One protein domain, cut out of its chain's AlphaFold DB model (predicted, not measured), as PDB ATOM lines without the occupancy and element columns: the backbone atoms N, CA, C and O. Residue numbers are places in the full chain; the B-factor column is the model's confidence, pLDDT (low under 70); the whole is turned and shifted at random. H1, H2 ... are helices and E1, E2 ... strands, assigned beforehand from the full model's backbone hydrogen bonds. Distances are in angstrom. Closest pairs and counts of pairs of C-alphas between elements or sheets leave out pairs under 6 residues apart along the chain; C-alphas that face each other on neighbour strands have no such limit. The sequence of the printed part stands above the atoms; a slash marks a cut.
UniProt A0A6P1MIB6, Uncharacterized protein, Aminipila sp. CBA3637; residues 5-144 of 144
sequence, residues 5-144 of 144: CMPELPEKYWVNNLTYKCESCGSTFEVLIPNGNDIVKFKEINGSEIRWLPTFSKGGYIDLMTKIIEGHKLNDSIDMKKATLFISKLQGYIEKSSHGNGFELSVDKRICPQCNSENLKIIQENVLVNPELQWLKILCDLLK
ATOM      1  N   CYS A   5      -7.284  36.003  32.503       97.12
ATOM      2  CA  CYS A   5      -7.053  35.642  33.888       97.12
ATOM      3  C   CYS A   5      -5.726  34.888  34.013       97.12
ATOM      4  O   CYS A   5      -5.251  34.264  33.062       97.12
ATOM      5  N   MET A   6      -5.135  34.954  35.200       96.38
ATOM      6  CA  MET A   6      -3.949  34.171  35.532       96.38
ATOM      7  C   MET A   6      -4.326  32.699  35.717       96.38
ATOM      8  O   MET A   6      -5.381  32.430  36.304       96.38
ATOM      9  N   PRO A   7      -3.490  31.755  35.254       96.19
ATOM     10  CA  PRO A   7      -3.610  30.366  35.664       96.19
ATOM     11  C   PRO A   7      -3.296  30.236  37.160       96.19
ATOM     12  O   PRO A   7      -2.703  31.127  37.775       96.19
ATOM     13  N   GLU A   8      -3.678  29.110  37.746       96.62
ATOM     14  CA  GLU A   8      -3.254  28.743  39.092       96.62
ATOM     15  C   GLU A   8      -1.746  28.481  39.081       96.62
ATOM     16  O   GLU A   8      -1.266  27.618  38.348       96.62
ATOM     17  N   LEU A   9      -0.975  29.252  39.842       95.75
ATOM     18  CA  LEU A   9       0.481  29.123  39.851       95.75
ATOM     19  C   LEU A   9       0.917  28.016  40.819       95.75
ATOM     20  O   LEU A   9       0.323  27.892  41.890       95.75
ATOM     21  N   PRO A  10       1.956  27.233  40.484       93.88
ATOM     22  CA  PRO A  10       2.496  26.255  41.415       93.88
ATOM     23  C   PRO A  10       3.118  26.968  42.622       93.88
ATOM     24  O   PRO A  10       3.768  28.004  42.471       93.88
ATOM     25  N   GLU A  11       2.962  26.390  43.817       93.50
ATOM     26  CA  GLU A  11       3.567  26.929  45.047       93.50
ATOM     27  C   GLU A  11       5.093  27.019  44.946       93.50
ATOM     28  O   GLU A  11       5.717  27.904  45.538       93.50
ATOM     29  N   LYS A  12       5.704  26.105  44.185       94.25
ATOM     30  CA  LYS A  12       7.146  26.044  43.975       94.25
ATOM     31  C   LYS A  12       7.484  25.625  42.551       94.25
ATOM     32  O   LYS A  12       6.858  24.720  42.013       94.25
ATOM     33  N   TYR A  13       8.472  26.289  41.964       95.62
ATOM     34  CA  TYR A  13       9.021  25.961  40.650       95.62
ATOM     35  C   TYR A  13      10.471  26.436  40.546       95.62
ATOM     36  O   TYR A  13      10.910  27.321  41.287       95.62
ATOM     37  N   TRP A  14      11.211  25.854  39.603       95.88
ATOM     38  CA  TRP A  14      12.625  26.139  39.403       95.88
ATOM     39  C   TRP A  14      12.924  26.542  37.963       95.88
ATOM     40  O   TRP A  14      12.332  26.042  37.006       95.88
ATOM     41  N   VAL A  15      13.885  27.447  37.815       96.50
ATOM     42  CA  VAL A  15      14.384  27.923  36.523       96.50
ATOM     43  C   VAL A  15      15.901  27.922  36.569       96.50
ATOM     44  O   VAL A  15      16.496  28.417  37.526       96.50
ATOM     45  N   ASN A  16      16.535  27.411  35.522       95.50
ATOM     46  CA  ASN A  16      17.965  27.602  35.319       95.50
ATOM     47  C   ASN A  16      18.189  28.961  34.662       95.50
ATOM     48  O   ASN A  16      17.656  29.212  33.581       95.50
ATOM     49  N   ASN A  17      18.979  29.824  35.299       95.44
ATOM     50  CA  ASN A  17      19.528  31.014  34.660       95.44
ATOM     51  C   ASN A  17      20.941  30.701  34.163       95.44
ATOM     52  O   ASN A  17      21.858  30.505  34.966       95.44
ATOM     53  N   LEU A  18      21.088  30.619  32.841       94.88
ATOM     54  CA  LEU A  18      22.352  30.348  32.173       94.88
ATOM     55  C   LEU A  18      22.906  31.632  31.572       94.88
ATOM     56  O   LEU A  18      22.274  32.240  30.708       94.88
ATOM     57  N   THR A  19      24.123  31.997  31.958       95.81
ATOM     58  CA  THR A  19      24.860  33.084  31.316       95.81
ATOM     59  C   THR A  19      25.778  32.499  30.250       95.81
ATOM     60  O   THR A  19      26.709  31.742  30.545       95.81
ATOM     61  N   TYR A  20      25.535  32.875  29.000       95.31
ATOM     62  CA  TYR A  20      26.352  32.508  27.852       95.31
ATOM     63  C   TYR A  20      27.309  33.632  27.481       95.31
ATOM     64  O   TYR A  20      26.935  34.802  27.485       95.31
ATOM     65  N   LYS A  21      28.519  33.263  27.063       96.94
ATOM     66  CA  LYS A  21      29.433  34.113  26.301       96.94
ATOM     67  C   LYS A  21      29.535  33.571  24.881       96.94
ATOM     68  O   LYS A  21      29.897  32.411  24.689       96.94
ATOM     69  N   CYS A  22      29.235  34.402  23.890       97.00
ATOM     70  CA  CYS A  22      29.480  34.063  22.495       97.00
ATOM     71  C   CYS A  22      30.972  34.171  22.194       97.00
ATOM     72  O   CYS A  22      31.572  35.228  22.381       97.00
ATOM     73  N   GLU A  23      31.574  33.095  21.702       96.81
ATOM     74  CA  GLU A  23      32.993  33.099  21.348       96.81
ATOM     75  C   GLU A  23      33.257  33.812  20.014       96.81
ATOM     76  O   GLU A  23      34.364  34.285  19.784       96.81
ATOM     77  N   SER A  24      32.239  33.952  19.156       96.12
ATOM     78  CA  SER A  24      32.364  34.627  17.858       96.12
ATOM     79  C   SER A  24      32.354  36.154  17.959       96.12
ATOM     80  O   SER A  24      33.142  36.804  17.283       96.12
ATOM     81  N   CYS A  25      31.472  36.742  18.778       96.62
ATOM     82  CA  CYS A  25      31.354  38.203  18.908       96.62
ATOM     83  C   CYS A  25      31.620  38.730  20.327       96.62
ATOM     84  O   CYS A  25      31.492  39.926  20.573       96.62
ATOM     85  N   GLY A  26      31.956  37.855  21.278       96.06
ATOM     86  CA  GLY A  26      32.296  38.220  22.656       96.06
ATOM     87  C   GLY A  26      31.115  38.622  23.543       96.06
ATOM     88  O   GLY A  26      31.323  38.841  24.735       96.06
ATOM     89  N   SER A  27      29.894  38.716  23.004       96.44
ATOM     90  CA  SER A  27      28.722  39.179  23.754       96.44
ATOM     91  C   SER A  27      28.320  38.198  24.849       96.44
ATOM     92  O   SER A  27      28.295  36.986  24.617       96.44
ATOM     93  N   THR A  28      27.902  38.739  25.989       96.38
ATOM     94  CA  THR A  28      27.341  37.973  27.103       96.38
ATOM     95  C   THR A  28      25.831  38.173  27.166       96.38
ATOM     96  O   THR A  28      25.359  39.297  27.008       96.38
ATOM     97  N   PHE A  29      25.071  37.103  27.384       94.06
ATOM     98  CA  PHE A  29      23.616  37.164  27.529       94.06
ATOM     99  C   PHE A  29      23.096  36.049  28.436       94.06
ATOM    100  O   PHE A  29      23.728  35.003  28.578       94.06
ATOM    101  N   GLU A  30      21.935  36.282  29.039       92.69
ATOM    102  CA  GLU A  30      21.273  35.337  29.934       92.69
ATOM    103  C   GLU A  30      20.110  34.633  29.240       92.69
ATOM    104  O   GLU A  30      19.400  35.216  28.416       92.69
ATOM    105  N   VAL A  31      19.912  33.364  29.584       92.25
ATOM    106  CA  VAL A  31      18.787  32.559  29.123       92.25
ATOM    107  C   VAL A  31      18.191  31.827  30.313       92.25
ATOM    108  O   VAL A  31      18.852  31.021  30.966       92.25
ATOM    109  N   LEU A  32      16.906  32.080  30.548       93.44
ATOM    110  CA  LEU A  32      16.098  31.337  31.505       93.44
ATOM    111  C   LEU A  32      15.539  30.075  30.847       93.44
ATOM    112  O   LEU A  32      14.920  30.169  29.787       93.44
ATOM    113  N   ILE A  33      15.726  28.917  31.470       93.50
ATOM    114  CA  ILE A  33      15.270  27.609  30.981       93.50
ATOM    115  C   ILE A  33      14.458  26.925  32.090       93.50
ATOM    116  O   ILE A  33      14.881  26.988  33.248       93.50
ATOM    117  N   PRO A  34      13.312  26.281  31.786       93.56
ATOM    118  CA  PRO A  34      12.602  25.480  32.781       93.56
ATOM    119  C   PRO A  34      13.535  24.453  33.436       93.56
ATOM    120  O   PRO A  34      14.267  23.747  32.740       93.56
ATOM    121  N   ASN A  35      13.512  24.350  34.765       93.50
ATOM    122  CA  ASN A  35      14.180  23.263  35.473       93.50
ATOM    123  C   ASN A  35      13.113  22.286  35.979       93.50
ATOM    124  O   ASN A  35      12.366  22.590  36.905       93.50
ATOM    125  N   GLY A  36      13.027  21.128  35.324       90.06
ATOM    126  CA  GLY A  36      11.972  20.149  35.561       90.06
ATOM    127  C   GLY A  36      10.715  20.425  34.738       90.06
ATOM    128  O   GLY A  36      10.767  21.060  33.686       90.06
ATOM    129  N   ASN A  37       9.582  19.907  35.217       90.19
ATOM    130  CA  ASN A  37       8.325  19.871  34.467       90.19
ATOM    131  C   ASN A  37       7.231  20.756  35.080       90.19
ATOM    132  O   ASN A  37       6.075  20.606  34.707       90.19
ATOM    133  N   ASP A  38       7.549  21.652  36.015       93.88
ATOM    134  CA  ASP A  38       6.531  22.448  36.724       93.88
ATOM    135  C   ASP A  38       5.954  23.577  35.866       93.88
ATOM    136  O   ASP A  38       4.801  23.980  36.039       93.88
ATOM    137  N   ILE A  39       6.760  24.080  34.930       96.19
ATOM    138  CA  ILE A  39       6.430  25.204  34.060       96.19
ATOM    139  C   ILE A  39       6.949  24.980  32.642       96.19
ATOM    140  O   ILE A  39       7.944  24.296  32.411       96.19
ATOM    141  N   VAL A  40       6.294  25.631  31.691       95.19
ATOM    142  CA  VAL A  40       6.596  25.590  30.266       95.19
ATOM    143  C   VAL A  40       6.879  27.005  29.781       95.19
ATOM    144  O   VAL A  40       6.136  27.941  30.085       95.19
ATOM    145  N   LYS A  41       7.959  27.160  29.016       96.00
ATOM    146  CA  LYS A  41       8.403  28.444  28.473       96.00
ATOM    147  C   LYS A  41       7.815  28.686  27.087       96.00
ATOM    148  O   LYS A  41       7.903  27.838  26.198       96.00
ATOM    149  N   PHE A  42       7.290  29.884  26.888       95.88
ATOM    150  CA  PHE A  42       6.767  30.366  25.621       95.88
ATOM    151  C   PHE A  42       7.523  31.609  25.169       95.88
ATOM    152  O   PHE A  42       7.879  32.465  25.980       95.88
ATOM    153  N   LYS A  43       7.737  31.718  23.860       94.81
ATOM    154  CA  LYS A  43       8.349  32.879  23.220       94.81
ATOM    155  C   LYS A  43       7.365  33.512  22.249       94.81
ATOM    156  O   LYS A  43       6.633  32.817  21.551       94.81
ATOM    157  N   GLU A  44       7.340  34.833  22.219       95.81
ATOM    158  CA  GLU A  44       6.580  35.603  21.246       95.81
ATOM    159  C   GLU A  44       6.997  35.258  19.812       95.81
ATOM    160  O   GLU A  44       8.182  35.268  19.464       95.81
ATOM    161  N   ILE A  45       6.006  35.006  18.959       93.44
ATOM    162  CA  ILE A  45       6.223  34.789  17.530       93.44
ATOM    163  C   ILE A  45       6.762  36.086  16.917       93.44
ATOM    164  O   ILE A  45       6.136  37.135  17.043       93.44
ATOM    165  N   ASN A  46       7.908  36.003  16.233       89.94
ATOM    166  CA  ASN A  46       8.621  37.146  15.642       89.94
ATOM    167  C   ASN A  46       9.042  38.234  16.648       89.94
ATOM    168  O   ASN A  46       9.301  39.368  16.248       89.94
ATOM    169  N   GLY A  47       9.135  37.899  17.935       90.00
ATOM    170  CA  GLY A  47       9.509  38.844  18.979       90.00
ATOM    171  C   GLY A  47      10.478  38.268  20.004       90.00
ATOM    172  O   GLY A  47      11.157  37.259  19.778       90.00
ATOM    173  N   SER A  48      10.567  38.952  21.140       89.44
ATOM    174  CA  SER A  48      11.468  38.598  22.243       89.44
ATOM    175  C   SER A  48      10.753  38.440  23.579       89.44
ATOM    176  O   SER A  48      11.400  38.049  24.548       89.44
ATOM    177  N   GLU A  49       9.451  38.738  23.656       94.75
ATOM    178  CA  GLU A  49       8.686  38.589  24.893       94.75
ATOM    179  C   GLU A  49       8.620  37.105  25.293       94.75
ATOM    180  O   GLU A  49       8.323  36.232  24.472       94.75
ATOM    181  N   ILE A  50       8.931  36.814  26.557       95.19
ATOM    182  CA  ILE A  50       8.893  35.464  27.122       95.19
ATOM    183  C   ILE A  50       7.777  35.412  28.148       95.19
ATOM    184  O   ILE A  50       7.739  36.223  29.070       95.19
ATOM    185  N   ARG A  51       6.903  34.417  28.017       97.19
ATOM    186  CA  ARG A  51       5.875  34.123  29.013       97.19
ATOM    187  C   ARG A  51       5.930  32.661  29.423       97.19
ATOM    188  O   ARG A  51       6.423  31.813  28.688       97.19
ATOM    189  N   TRP A  52       5.421  32.373  30.607       97.44
ATOM    190  CA  TRP A  52       5.480  31.051  31.215       97.44
ATOM    191  C   TRP A  52       4.085  30.531  31.513       97.44
ATOM    192  O   TRP A  52       3.139  31.299  31.686       97.44
ATOM    193  N   LEU A  53       3.958  29.213  31.568       97.31
ATOM    194  CA  LEU A  53       2.707  28.536  31.867       97.31
ATOM    195  C   LEU A  53       2.978  27.399  32.853       97.31
ATOM    196  O   LEU A  53       3.900  26.627  32.603       97.31
ATOM    197  N   PRO A  54       2.204  27.249  33.935       97.38
ATOM    198  CA  PRO A  54       2.260  26.051  34.767       97.38
ATOM    199  C   PRO A  54       1.978  24.792  33.950       97.38
ATOM    200  O   PRO A  54       1.230  24.853  32.978       97.38
ATOM    201  N   THR A  55       2.502  23.635  34.340       95.62
ATOM    202  CA  THR A  55       2.220  22.392  33.606       95.62
ATOM    203  C   THR A  55       0.925  21.721  34.066       95.62
ATOM    204  O   THR A  55       0.096  21.376  33.223       95.62
ATOM    205  N   PHE A  56       0.725  21.554  35.381       93.00
ATOM    206  CA  PHE A  56      -0.273  20.619  35.940       93.00
ATOM    207  C   PHE A  56      -1.495  21.252  36.627       93.00
ATOM    208  O   PHE A  56      -2.459  20.547  36.908       93.00
ATOM    209  N   SER A  57      -1.467  22.547  36.930       93.00
ATOM    210  CA  SER A  57      -2.522  23.241  37.685       93.00
ATOM    211  C   SER A  57      -3.682  23.715  36.797       93.00
ATOM    212  O   SER A  57      -3.642  23.579  35.570       93.00
ATOM    213  N   LYS A  58      -4.733  24.300  37.396       95.31
ATOM    214  CA  LYS A  58      -5.850  24.879  36.641       95.31
ATOM    215  C   LYS A  58      -5.360  25.992  35.711       95.31
ATOM    216  O   LYS A  58      -4.752  26.970  36.145       95.31
ATOM    217  N   GLY A  59      -5.659  25.874  34.420       95.62
ATOM    218  CA  GLY A  59      -5.124  26.769  33.396       95.62
ATOM    219  C   GLY A  59      -3.673  26.495  33.012       95.62
ATOM    220  O   GLY A  59      -3.109  27.277  32.253       95.62
ATOM    221  N   GLY A  60      -3.067  25.421  33.517       96.12
ATOM    222  CA  GLY A  60      -1.757  24.943  33.098       96.12
ATOM    223  C   GLY A  60      -1.797  24.208  31.757       96.12
ATOM    224  O   GLY A  60      -2.859  23.909  31.216       96.12
ATOM    225  N   TYR A  61      -0.626  23.899  31.208       95.50
ATOM    226  CA  TYR A  61      -0.436  23.300  29.888       95.50
ATOM    227  C   TYR A  61      -1.308  22.060  29.668       95.50
ATOM    228  O   TYR A  61      -1.987  21.953  28.648       95.50
ATOM    229  N   ILE A  62      -1.327  21.147  30.639       94.75
ATOM    230  CA  ILE A  62      -2.049  19.881  30.533       94.75
ATOM    231  C   ILE A  62      -3.566  20.084  30.684       94.75
ATOM    232  O   ILE A  62      -4.330  19.556  29.875       94.75
ATOM    233  N   ASP A  63      -4.012  20.910  31.640       95.50
ATOM    234  CA  ASP A  63      -5.431  21.283  31.790       95.50
ATOM    235  C   ASP A  63      -5.961  21.918  30.497       95.50
ATOM    236  O   ASP A  63      -6.960  21.476  29.925       95.50
ATOM    237  N   LEU A  64      -5.234  22.897  29.955       96.62
ATOM    238  CA  LEU A  64      -5.601  23.548  28.702       96.62
ATOM    239  C   LEU A  64      -5.612  22.573  27.526       96.62
ATOM    240  O   LEU A  64      -6.499  22.669  26.678       96.62
ATOM    241  N   MET A  65      -4.672  21.629  27.460       95.38
ATOM    242  CA  MET A  65      -4.649  20.646  26.383       95.38
ATOM    243  C   MET A  65      -5.899  19.766  26.406       95.38
ATOM    244  O   MET A  65      -6.526  19.595  25.362       95.38
ATOM    245  N   THR A  66      -6.314  19.285  27.581       95.00
ATOM    246  CA  THR A  66      -7.548  18.489  27.728       95.00
ATOM    247  C   THR A  66      -8.822  19.268  27.392       95.00
ATOM    248  O   THR A  66      -9.770  18.695  26.862       95.00
ATOM    249  N   LYS A  67      -8.844  20.586  27.628       95.38
ATOM    250  CA  LYS A  67      -9.984  21.455  27.287       95.38
ATOM    251  C   LYS A  67     -10.045  21.844  25.809       95.38
ATOM    252  O   LYS A  67     -11.130  22.020  25.265       95.38
ATOM    253  N   ILE A  68      -8.893  22.034  25.165       96.00
ATOM    254  CA  ILE A  68      -8.795  22.574  23.797       96.00
ATOM    255  C   ILE A  68      -8.757  21.461  22.737       96.00
ATOM    256  O   ILE A  68      -9.249  21.633  21.612       96.00
ATOM    257  N   ILE A  69      -8.134  20.327  23.061       94.94
ATOM    258  CA  ILE A  69      -8.025  19.183  22.158       94.94
ATOM    259  C   ILE A  69      -9.148  18.203  22.468       94.94
ATOM    260  O   ILE A  69      -9.122  17.485  23.461       94.94
ATOM    261  N   GLU A  70     -10.132  18.168  21.573       90.56
ATOM    262  CA  GLU A  70     -11.268  17.260  21.664       90.56
ATOM    263  C   GLU A  70     -10.812  15.803  21.813       90.56
ATOM    264  O   GLU A  70      -9.968  15.313  21.060       90.56
ATOM    265  N   GLY A  71     -11.368  15.121  22.815       88.25
ATOM    266  CA  GLY A  71     -11.070  13.722  23.108       88.25
ATOM    267  C   GLY A  71      -9.725  13.467  23.797       88.25
ATOM    268  O   GLY A  71      -9.476  12.319  24.161       88.25
ATOM    269  N   HIS A  72      -8.884  14.488  24.015       90.88
ATOM    270  CA  HIS A  72      -7.631  14.326  24.751       90.88
ATOM    271  C   HIS A  72      -7.887  14.159  26.249       90.88
ATOM    272  O   HIS A  72      -8.583  14.959  26.875       90.88
ATOM    273  N   LYS A  73      -7.287  13.126  26.834       90.75
ATOM    274  CA  LYS A  73      -7.333  12.849  28.271       90.75
ATOM    275  C   LYS A  73      -5.991  13.154  28.922       90.75
ATOM    276  O   LYS A  73      -4.952  13.094  28.280       90.75
ATOM    277  N   LEU A  74      -6.028  13.383  30.234       85.25
ATOM    278  CA  LEU A  74      -4.876  13.746  31.067       85.25
ATOM    279  C   LEU A  74      -3.629  12.864  30.858       85.25
ATOM    280  O   LEU A  74      -2.511  13.361  30.891       85.25
ATOM    281  N   ASN A  75      -3.829  11.561  30.643       86.38
ATOM    282  CA  ASN A  75      -2.751  10.573  30.536       86.38
ATOM    283  C   ASN A  75      -2.424  10.183  29.089       86.38
ATOM    284  O   ASN A  75      -1.631   9.266  28.864       86.38
ATOM    285  N   ASP A  76      -3.059  10.817  28.104       88.00
ATOM    286  CA  ASP A  76      -2.770  10.523  26.710       88.00
ATOM    287  C   ASP A  76      -1.365  11.009  26.356       88.00
ATOM    288  O   ASP A  76      -0.938  12.100  26.736       88.00
ATOM    289  N   SER A  77      -0.660  10.233  25.535       88.81
ATOM    290  CA  SER A  77       0.616  10.677  24.991       88.81
ATOM    291  C   SER A  77       0.447  11.942  24.143       88.81
ATOM    292  O   SER A  77      -0.484  12.071  23.329       88.81
ATOM    293  N   ILE A  78       1.385  12.871  24.324       86.88
ATOM    294  CA  ILE A  78       1.481  14.117  23.570       86.88
ATOM    295  C   ILE A  78       2.586  13.928  22.536       86.88
ATOM    296  O   ILE A  78       3.770  14.069  22.830       86.88
ATOM    297  N   ASP A  79       2.192  13.561  21.321       88.88
ATOM    298  CA  ASP A  79       3.105  13.564  20.183       88.88
ATOM    299  C   ASP A  79       3.271  14.983  19.611       88.88
ATOM    300  O   ASP A  79       2.553  15.927  19.963       88.88
ATOM    301  N   MET A  80       4.224  15.133  18.690       87.44
ATOM    302  CA  MET A  80       4.513  16.413  18.047       87.44
ATOM    303  C   MET A  80       3.292  16.995  17.321       87.44
ATOM    304  O   MET A  80       3.071  18.200  17.370       87.44
ATOM    305  N   LYS A  81       2.458  16.157  16.692       90.25
ATOM    306  CA  LYS A  81       1.280  16.608  15.939       90.25
ATOM    307  C   LYS A  81       0.216  17.180  16.877       90.25
ATOM    308  O   LYS A  81      -0.342  18.240  16.588       90.25
ATOM    309  N   LYS A  82      -0.047  16.513  18.005       91.06
ATOM    310  CA  LYS A  82      -0.953  17.003  19.053       91.06
ATOM    311  C   LYS A  82      -0.420  18.279  19.690       91.06
ATOM    312  O   LYS A  82      -1.191  19.221  19.847       91.06
ATOM    313  N   ALA A  83       0.879  18.341  19.991       90.62
ATOM    314  CA  ALA A  83       1.509  19.548  20.517       90.62
ATOM    315  C   ALA A  83       1.341  20.730  19.549       90.62
ATOM    316  O   ALA A  83       0.846  21.780  19.946       90.62
ATOM    317  N   THR A  84       1.643  20.557  18.259       92.12
ATOM    318  CA  THR A  84       1.459  21.615  17.251       92.12
ATOM    319  C   THR A  84      -0.001  22.058  17.134       92.12
ATOM    320  O   THR A  84      -0.277  23.259  17.116       92.12
ATOM    321  N   LEU A  85      -0.947  21.113  17.096       94.56
ATOM    322  CA  LEU A  85      -2.376  21.431  17.047       94.56
ATOM    323  C   LEU A  85      -2.827  22.211  18.289       94.56
ATOM    324  O   LEU A  85      -3.561  23.191  18.167       94.56
ATOM    325  N   PHE A  86      -2.369  21.797  19.470       96.00
ATOM    326  CA  PHE A  86      -2.645  22.480  20.728       96.00
ATOM    327  C   PHE A  86      -2.132  23.912  20.712       96.00
ATOM    328  O   PHE A  86      -2.919  24.823  20.945       96.00
ATOM    329  N   ILE A  87      -0.865  24.133  20.363       95.00
ATOM    330  CA  ILE A  87      -0.276  25.476  20.323       95.00
ATOM    331  C   ILE A  87      -0.990  26.381  19.320       95.00
ATOM    332  O   ILE A  87      -1.228  27.550  19.623       95.00
ATOM    333  N   SER A  88      -1.389  25.846  18.164       95.25
ATOM    334  CA  SER A  88      -2.177  26.586  17.175       95.25
ATOM    335  C   SER A  88      -3.536  27.020  17.735       95.25
ATOM    336  O   SER A  88      -3.881  28.200  17.660       95.25
ATOM    337  N   LYS A  89      -4.285  26.102  18.358       97.12
ATOM    338  CA  LYS A  89      -5.590  26.423  18.954       97.12
ATOM    339  C   LYS A  89      -5.469  27.337  20.176       97.12
ATOM    340  O   LYS A  89      -6.286  28.242  20.335       97.12
ATOM    341  N   LEU A  90      -4.439  27.149  21.002       97.12
ATOM    342  CA  LEU A  90      -4.164  27.940  22.205       97.12
ATOM    343  C   LEU A  90      -4.086  29.444  21.903       97.12
ATOM    344  O   LEU A  90      -4.512  30.245  22.730       97.12
ATOM    345  N   GLN A  91      -3.651  29.839  20.699       96.56
ATOM    346  CA  GLN A  91      -3.571  31.248  20.284       96.56
ATOM    347  C   GLN A  91      -4.891  32.018  20.380       96.56
ATOM    348  O   GLN A  91      -4.854  33.245  20.493       96.56
ATOM    349  N   GLY A  92      -6.034  31.328  20.292       95.88
ATOM    350  CA  GLY A  92      -7.365  31.923  20.436       95.88
ATOM    351  C   GLY A  92      -7.785  32.160  21.888       95.88
ATOM    352  O   GLY A  92      -8.770  32.853  22.129       95.88
ATOM    353  N   TYR A  93      -7.041  31.607  22.849       97.12
ATOM    354  CA  TYR A  93      -7.387  31.611  24.270       97.12
ATOM    355  C   TYR A  93      -6.385  32.356  25.149       97.12
ATOM    356  O   TYR A  93      -6.615  32.466  26.349       97.12
ATOM    357  N   ILE A  94      -5.292  32.871  24.586       97.06
ATOM    358  CA  ILE A  94      -4.249  33.577  25.335       97.06
ATOM    359  C   ILE A  94      -4.224  35.066  25.009       97.06
ATOM    360  O   ILE A  94      -4.532  35.482  23.890       97.06
ATOM    361  N   GLU A  95      -3.840  35.869  25.999       96.88
ATOM    362  CA  GLU A  95      -3.570  37.292  25.799       96.88
ATOM    363  C   GLU A  95      -2.391  37.447  24.830       96.88
ATOM    364  O   GLU A  95      -1.364  36.780  24.976       96.88
ATOM    365  N   LYS A  96      -2.543  38.322  23.830       96.00
ATOM    366  CA  LYS A  96      -1.467  38.639  22.887       96.00
ATOM    367  C   LYS A  96      -0.313  39.359  23.591       96.00
ATOM    368  O   LYS A  96      -0.467  39.911  24.685       96.00
ATOM    369  N   SER A  97       0.850  39.344  22.953       96.31
ATOM    370  CA  SER A  97       1.991  40.149  23.379       96.31
ATOM    371  C   SER A  97       1.680  41.646  23.303       96.31
ATOM    372  O   SER A  97       0.674  42.072  22.724       96.31
ATOM    373  N   SER A  98       2.595  42.454  23.833       92.81
ATOM    374  CA  SER A  98       2.573  43.915  23.673       92.81
ATOM    375  C   SER A  98       2.554  44.381  22.205       92.81
ATOM    376  O   SER A  98       2.018  45.449  21.910       92.81
ATOM    377  N   HIS A  99       3.050  43.560  21.273       93.69
ATOM    378  CA  HIS A  99       3.035  43.819  19.828       93.69
ATOM    379  C   HIS A  99       1.833  43.192  19.095       93.69
ATOM    380  O   HIS A  99       1.763  43.243  17.870       93.69
ATOM    381  N   GLY A 100       0.891  42.573  19.814       94.12
ATOM    382  CA  GLY A 100      -0.261  41.888  19.217       94.12
ATOM    383  C   GLY A 100       0.036  40.480  18.683       94.12
ATOM    384  O   GLY A 100      -0.840  39.856  18.080       94.12
ATOM    385  N   ASN A 101       1.235  39.947  18.932       95.00
ATOM    386  CA  ASN A 101       1.651  38.630  18.462       95.00
ATOM    387  C   ASN A 101       1.172  37.501  19.380       95.00
ATOM    388  O   ASN A 101       0.821  37.690  20.548       95.00
ATOM    389  N   GLY A 102       1.137  36.298  18.808       96.06
ATOM    390  CA  GLY A 102       0.952  35.058  19.550       96.06
ATOM    391  C   GLY A 102       2.242  34.563  20.202       96.06
ATOM    392  O   GLY A 102       3.297  35.187  20.092       96.06
ATOM    393  N   PHE A 103       2.153  33.398  20.832       96.81
ATOM    394  CA  PHE A 103       3.272  32.758  21.518       96.81
ATOM    395  C   PHE A 103       3.449  31.316  21.051       96.81
ATOM    396  O   PHE A 103       2.477  30.573  20.947       96.81
ATOM    397  N   GLU A 104       4.684  30.893  20.824       94.44
ATOM    398  CA  GLU A 104       5.044  29.508  20.526       94.44
ATOM    399  C   GLU A 104       5.815  28.875  21.685       94.44
ATOM    400  O   GLU A 104       6.361  29.574  22.542       94.44
ATOM    401  N   LEU A 105       5.864  27.540  21.723       92.62
ATOM    402  CA  LEU A 105       6.730  26.838  22.666       92.62
ATOM    403  C   LEU A 105       8.186  27.197  22.386       92.62
ATOM    404  O   LEU A 105       8.677  27.024  21.271       92.62
ATOM    405  N   SER A 106       8.879  27.672  23.417       88.38
ATOM    406  CA  SER A 106      10.295  27.985  23.314       88.38
ATOM    407  C   SER A 106      11.091  26.686  23.288       88.38
ATOM    408  O   SER A 106      11.302  26.055  24.319       88.38
ATOM    409  N   VAL A 107      11.583  26.308  22.112       76.56
ATOM    410  CA  VAL A 107      12.768  25.451  22.020       76.56
ATOM    411  C   VAL A 107      13.968  26.321  22.366       76.56
ATOM    412  O   VAL A 107      14.232  27.292  21.659       76.56
ATOM    413  N   ASP A 108      14.668  26.007  23.457       71.56
ATOM    414  CA  ASP A 108      15.839  26.754  23.935       71.56
ATOM    415  C   ASP A 108      17.035  26.592  22.982       71.56
ATOM    416  O   ASP A 108      18.033  25.928  23.269       71.56
ATOM    417  N   LYS A 109      16.916  27.195  21.793       71.81
ATOM    418  CA  LYS A 109      17.966  27.250  20.783       71.81
ATOM    419  C   LYS A 109      19.123  28.063  21.346       71.81
ATOM    420  O   LYS A 109      18.984  29.248  21.649       71.81
ATOM    421  N   ARG A 110      20.275  27.411  21.465       83.88
ATOM    422  CA  ARG A 110      21.524  27.996  21.955       83.88
ATOM    423  C   ARG A 110      22.174  28.822  20.845       83.88
ATOM    424  O   ARG A 110      23.129  28.379  20.222       83.88
ATOM    425  N   ILE A 111      21.618  30.003  20.578       90.88
ATOM    426  CA  ILE A 111      22.083  30.913  19.525       90.88
ATOM    427  C   ILE A 111      22.367  32.290  20.128       90.88
ATOM    428  O   ILE A 111      21.587  32.805  20.928       90.88
ATOM    429  N   CYS A 112      23.484  32.900  19.731       91.88
ATOM    430  CA  CYS A 112      23.834  34.260  20.115       91.88
ATOM    431  C   CYS A 112      22.842  35.276  19.522       91.88
ATOM    432  O   CYS A 112      22.765  35.375  18.298       91.88
ATOM    433  N   PRO A 113      22.178  36.128  20.327       90.56
ATOM    434  CA  PRO A 113      21.217  37.105  19.810       90.56
ATOM    435  C   PRO A 113      21.867  38.220  18.974       90.56
ATOM    436  O   PRO A 113      21.177  38.899  18.224       90.56
ATOM    437  N   GLN A 114      23.185  38.426  19.103       92.44
ATOM    438  CA  GLN A 114      23.917  39.483  18.392       92.44
ATOM    439  C   GLN A 114      24.436  39.068  17.008       92.44
ATOM    440  O   GLN A 114      24.433  39.874  16.085       92.44
ATOM    441  N   CYS A 115      24.913  37.829  16.850       94.06
ATOM    442  CA  CYS A 115      25.575  37.381  15.617       94.06
ATOM    443  C   CYS A 115      25.050  36.046  15.077       94.06
ATOM    444  O   CYS A 115      25.602  35.521  14.115       94.06
ATOM    445  N   ASN A 116      24.017  35.476  15.703       92.88
ATOM    446  CA  ASN A 116      23.437  34.174  15.374       92.88
ATOM    447  C   ASN A 116      24.412  32.983  15.426       92.88
ATOM    448  O   ASN A 116      24.092  31.904  14.937       92.88
ATOM    449  N   SER A 117      25.585  33.149  16.043       94.06
ATOM    450  CA  SER A 117      26.529  32.053  16.257       94.06
ATOM    451  C   SER A 117      26.008  31.061  17.297       94.06
ATOM    452  O   SER A 117      25.505  31.457  18.351       94.06
ATOM    453  N   GLU A 118      26.191  29.774  17.019       94.38
ATOM    454  CA  GLU A 118      25.978  28.672  17.966       94.38
ATOM    455  C   GLU A 118      27.219  28.408  18.835       94.38
ATOM    456  O   GLU A 118      27.153  27.630  19.788       94.38
ATOM    457  N   ASN A 119      28.354  29.070  18.550       95.31
ATOM    458  CA  ASN A 119      29.568  28.923  19.344       95.31
ATOM    459  C   ASN A 119      29.457  29.712  20.658       95.31
ATOM    460  O   ASN A 119      29.832  30.889  20.756       95.31
ATOM    461  N   LEU A 120      28.868  29.054  21.653       94.88
ATOM    462  CA  LEU A 120      28.523  29.615  22.948       94.88
ATOM    463  C   LEU A 120      29.163  28.814  24.080       94.88
ATOM    464  O   LEU A 120      29.023  27.593  24.155       94.88
ATOM    465  N   LYS A 121      29.760  29.527  25.033       95.88
ATOM    466  CA  LYS A 121      30.262  28.963  26.284       95.88
ATOM    467  C   LYS A 121      29.365  29.378  27.442       95.88
ATOM    468  O   LYS A 121      29.133  30.570  27.637       95.88
ATOM    469  N   ILE A 122      28.894  28.415  28.233       95.69
ATOM    470  CA  ILE A 122      28.262  28.711  29.525       95.69
ATOM    471  C   ILE A 122      29.367  29.183  30.469       95.69
ATOM    472  O   ILE A 122      30.352  28.475  30.680       95.69
ATOM    473  N   ILE A 123      29.221  30.395  30.996       97.00
ATOM    474  CA  ILE A 123      30.170  30.982  31.950       97.00
ATOM    475  C   ILE A 123      29.604  31.044  33.369       97.00
ATOM    476  O   ILE A 123      30.379  31.157  34.315       97.00
ATOM    477  N   GLN A 124      28.283  30.935  33.521       96.81
ATOM    478  CA  GLN A 124      27.612  30.849  34.812       96.81
ATOM    479  C   GLN A 124      26.300  30.072  34.675       96.81
ATOM    480  O   GLN A 124      25.607  30.182  33.663       96.81
ATOM    481  N   GLU A 125      25.963  29.307  35.709       96.31
ATOM    482  CA  GLU A 125      24.707  28.575  35.837       96.31
ATOM    483  C   GLU A 125      24.205  28.711  37.274       96.31
ATOM    484  O   GLU A 125      24.921  28.383  38.221       96.31
ATOM    485  N   ASN A 126      22.980  29.212  37.433       97.00
ATOM    486  CA  ASN A 126      22.312  29.308  38.725       97.00
ATOM    487  C   ASN A 126      20.936  28.649  38.643       97.00
ATOM    488  O   ASN A 126      20.204  28.847  37.673       97.00
ATOM    489  N   VAL A 127      20.550  27.939  39.700       97.06
ATOM    490  CA  VAL A 127      19.178  27.455  39.872       97.06
ATOM    491  C   VAL A 127      18.412  28.472  40.711       97.06
ATOM    492  O   VAL A 127      18.764  28.725  41.862       97.06
ATOM    493  N   LEU A 128      17.363  29.055  40.138       96.88
ATOM    494  CA  LEU A 128      16.480  30.006  40.804       96.88
ATOM    495  C   LEU A 128      15.228  29.288  41.306       96.88
ATOM    496  O   LEU A 128      14.629  28.502  40.574       96.88
ATOM    497  N   VAL A 129      14.821  29.586  42.541       96.44
ATOM    498  CA  VAL A 129      13.579  29.083  43.148       96.44
ATOM    499  C   VAL A 129      12.546  30.200  43.115       96.44
ATOM    500  O   VAL A 129      12.808  31.275  43.649       96.44
ATOM    501  N   ASN A 130      11.393  29.949  42.493       96.19
ATOM    502  CA  ASN A 130      10.288  30.902  42.346       96.19
ATOM    503  C   ASN A 130      10.714  32.315  41.867       96.19
ATOM    504  O   ASN A 130      10.303  33.304  42.483       96.19
ATOM    505  N   PRO A 131      11.552  32.459  40.817       96.31
ATOM    506  CA  PRO A 131      11.903  33.783  40.302       96.31
ATOM    507  C   PRO A 131      10.667  34.523  39.783       96.31
ATOM    508  O   PRO A 131       9.701  33.899  39.364       96.31
ATOM    509  N   GLU A 132      10.691  35.853  39.739       95.38
ATOM    510  CA  GLU A 132       9.604  36.609  39.113       95.38
ATOM    511  C   GLU A 132       9.548  36.324  37.602       95.38
ATOM    512  O   GLU A 132      10.512  36.564  36.874       95.38
ATOM    513  N   LEU A 133       8.414  35.797  37.127       95.75
ATOM    514  CA  LEU A 133       8.173  35.450  35.726       95.75
ATOM    515  C   LEU A 133       6.929  36.164  35.193       95.75
ATOM    516  O   LEU A 133       5.947  36.366  35.909       95.75
ATOM    517  N   GLN A 134       6.934  36.475  33.897       96.88
ATOM    518  CA  GLN A 134       5.717  36.864  33.190       96.88
ATOM    519  C   GLN A 134       4.925  35.618  32.808       96.88
ATOM    520  O   GLN A 134       5.447  34.713  32.162       96.88
ATOM    521  N   TRP A 135       3.650  35.570  33.173       97.25
ATOM    522  CA  TRP A 135       2.805  34.407  32.926       97.25
ATOM    523  C   TRP A 135       1.882  34.626  31.730       97.25
ATOM    524  O   TRP A 135       1.388  35.731  31.488       97.25
ATOM    525  N   LEU A 136       1.615  33.556  30.987       97.31
ATOM    526  CA  LEU A 136       0.564  33.539  29.981       97.31
ATOM    527  C   LEU A 136      -0.791  33.691  30.668       97.31
ATOM    528  O   LEU A 136      -1.190  32.851  31.471       97.31
ATOM    529  N   LYS A 137      -1.516  34.755  30.320       97.56
ATOM    530  CA  LYS A 137      -2.901  34.929  30.751       97.56
ATOM    531  C   LYS A 137      -3.838  34.236  29.775       97.56
ATOM    532  O   LYS A 137      -3.686  34.365  28.560       97.56
ATOM    533  N   ILE A 138      -4.828  33.548  30.323       97.88
ATOM    534  CA  ILE A 138      -5.781  32.710  29.596       97.88
ATOM    535  C   ILE A 138      -7.170  33.344  29.664       97.88
ATOM    536  O   ILE A 138      -7.502  33.989  30.656       97.88
ATOM    537  N   LEU A 139      -8.007  33.173  28.641       97.31
ATOM    538  CA  LEU A 139      -9.412  33.576  28.689       97.31
ATOM    539  C   LEU A 139     -10.073  33.035  29.956       97.31
ATOM    540  O   LEU A 139     -10.070  31.830  30.201       97.31
ATOM    541  N   CYS A 140     -10.668  33.929  30.747       96.25
ATOM    542  CA  CYS A 140     -11.227  33.564  32.047       96.25
ATOM    543  C   CYS A 140     -12.298  32.473  31.938       96.25
ATOM    544  O   CYS A 140     -12.423  31.663  32.846       96.25
ATOM    545  N   ASP A 141     -13.050  32.430  30.835       94.06
ATOM    546  CA  ASP A 141     -14.074  31.406  30.610       94.06
ATOM    547  C   ASP A 141     -13.480  30.006  30.421       94.06
ATOM    548  O   ASP A 141     -14.105  29.030  30.816       94.06
ATOM    549  N   LEU A 142     -12.249  29.895  29.910       94.44
ATOM    550  CA  LEU A 142     -11.542  28.614  29.810       94.44
ATOM    551  C   LEU A 142     -11.005  28.138  31.175       94.44
ATOM    552  O   LEU A 142     -10.728  26.953  31.379       94.44
ATOM    553  N   LEU A 143     -10.875  29.065  32.128       93.19
ATOM    554  CA  LEU A 143     -10.476  28.797  33.508       93.19
ATOM    555  C   LEU A 143     -11.666  28.588  34.452       93.19
ATOM    556  O   LEU A 143     -11.447  28.537  35.661       93.19
ATOM    557  N   LYS A 144     -12.905  28.514  33.959       86.12
ATOM    558  CA  LYS A 144     -14.073  28.173  34.783       86.12
ATOM    559  C   LYS A 144     -14.245  26.663  34.820       86.12
ATOM    560  O   LYS A 144     -13.565  26.070  35.694       86.12
TER     561      LYS A 144
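Overview. This is residues 5 to 144 of the 144 residues of an uncharacterized protein of Aminipila sp. CBA3637 (UniProt A0A6P1MIB6). A long, strongly twisted three-stranded sheet, E2, E1 and E6, makes one end of an elongated model; a small sheet, E4, E3 and E5, sits near the middle, and H1 and H2, about perpendicular to each other, lie beyond it toward the other end, with short H3 farthest out near H1. The printed part has 140 residues, with named elements in the order E1 E2 E3 E4 H1 H2 E5 E6 H3. Both sheets are antiparallel, and the class is mixed, with under half of the residues in named elements. The whole is compact, radius of gyration of the C-alphas 16.2 A, spanning 48 by 30 by 30 A.

Arrangement. Inner strand E1, residues 14 to 22, forms a hairpin with E2, residues 28 to 35; N 18 and O 31 are 2.9 A apart. E6, residues 120 to 129, is E1's other antiparallel neighbour, with N 17 and O 126 at 2.8 A; E6 bends by 64 degrees at residue 123. E3, residues 39 to 44, forms a hairpin with E4, residues 50 to 54, N 40 and O 53 at 2.7 A, and neighbours E5, residues 103 to 105, N 104 and O 43 at 2.8 A. H1, residues 61 to 68, and H2, residues 80 to 90, touch about perpendicular at 74 degrees, closest C-alphas Met 65 and Phe 86, 6.3 A; each only grazes this sheet. E4, H1, H2 and E5 form a split strand-helix-strand unit, two same-way strands with E3 between, its crossover right-handed. H3, residues 140 to 143, is close to but not clearly touching H1, closest C-alphas Lys 67 and Leu 142, 7.7 A. Every O i to N i+4 pair is within hydrogen-bond range in H1 and H2; H3 is too short for one.

Along the chain. E1 begins at C-alpha 14 (12.625, 26.139, 39.403) and is 25.2 A long, E6 25.1 A, E2 21.4 A, E3 16.5 A and H2 15.0 A. H3 ends at C-alpha 143 (-10.476, 28.797, 33.508).

Size, cuts and confidence. The C-alphas farthest apart, Ser 24 and Lys 144, are 49.8 A apart. The printed part has no cut. The links H1 to H2, H2 to E5 and E5 to E6 are long. No printed residue is under 70 in pLDDT.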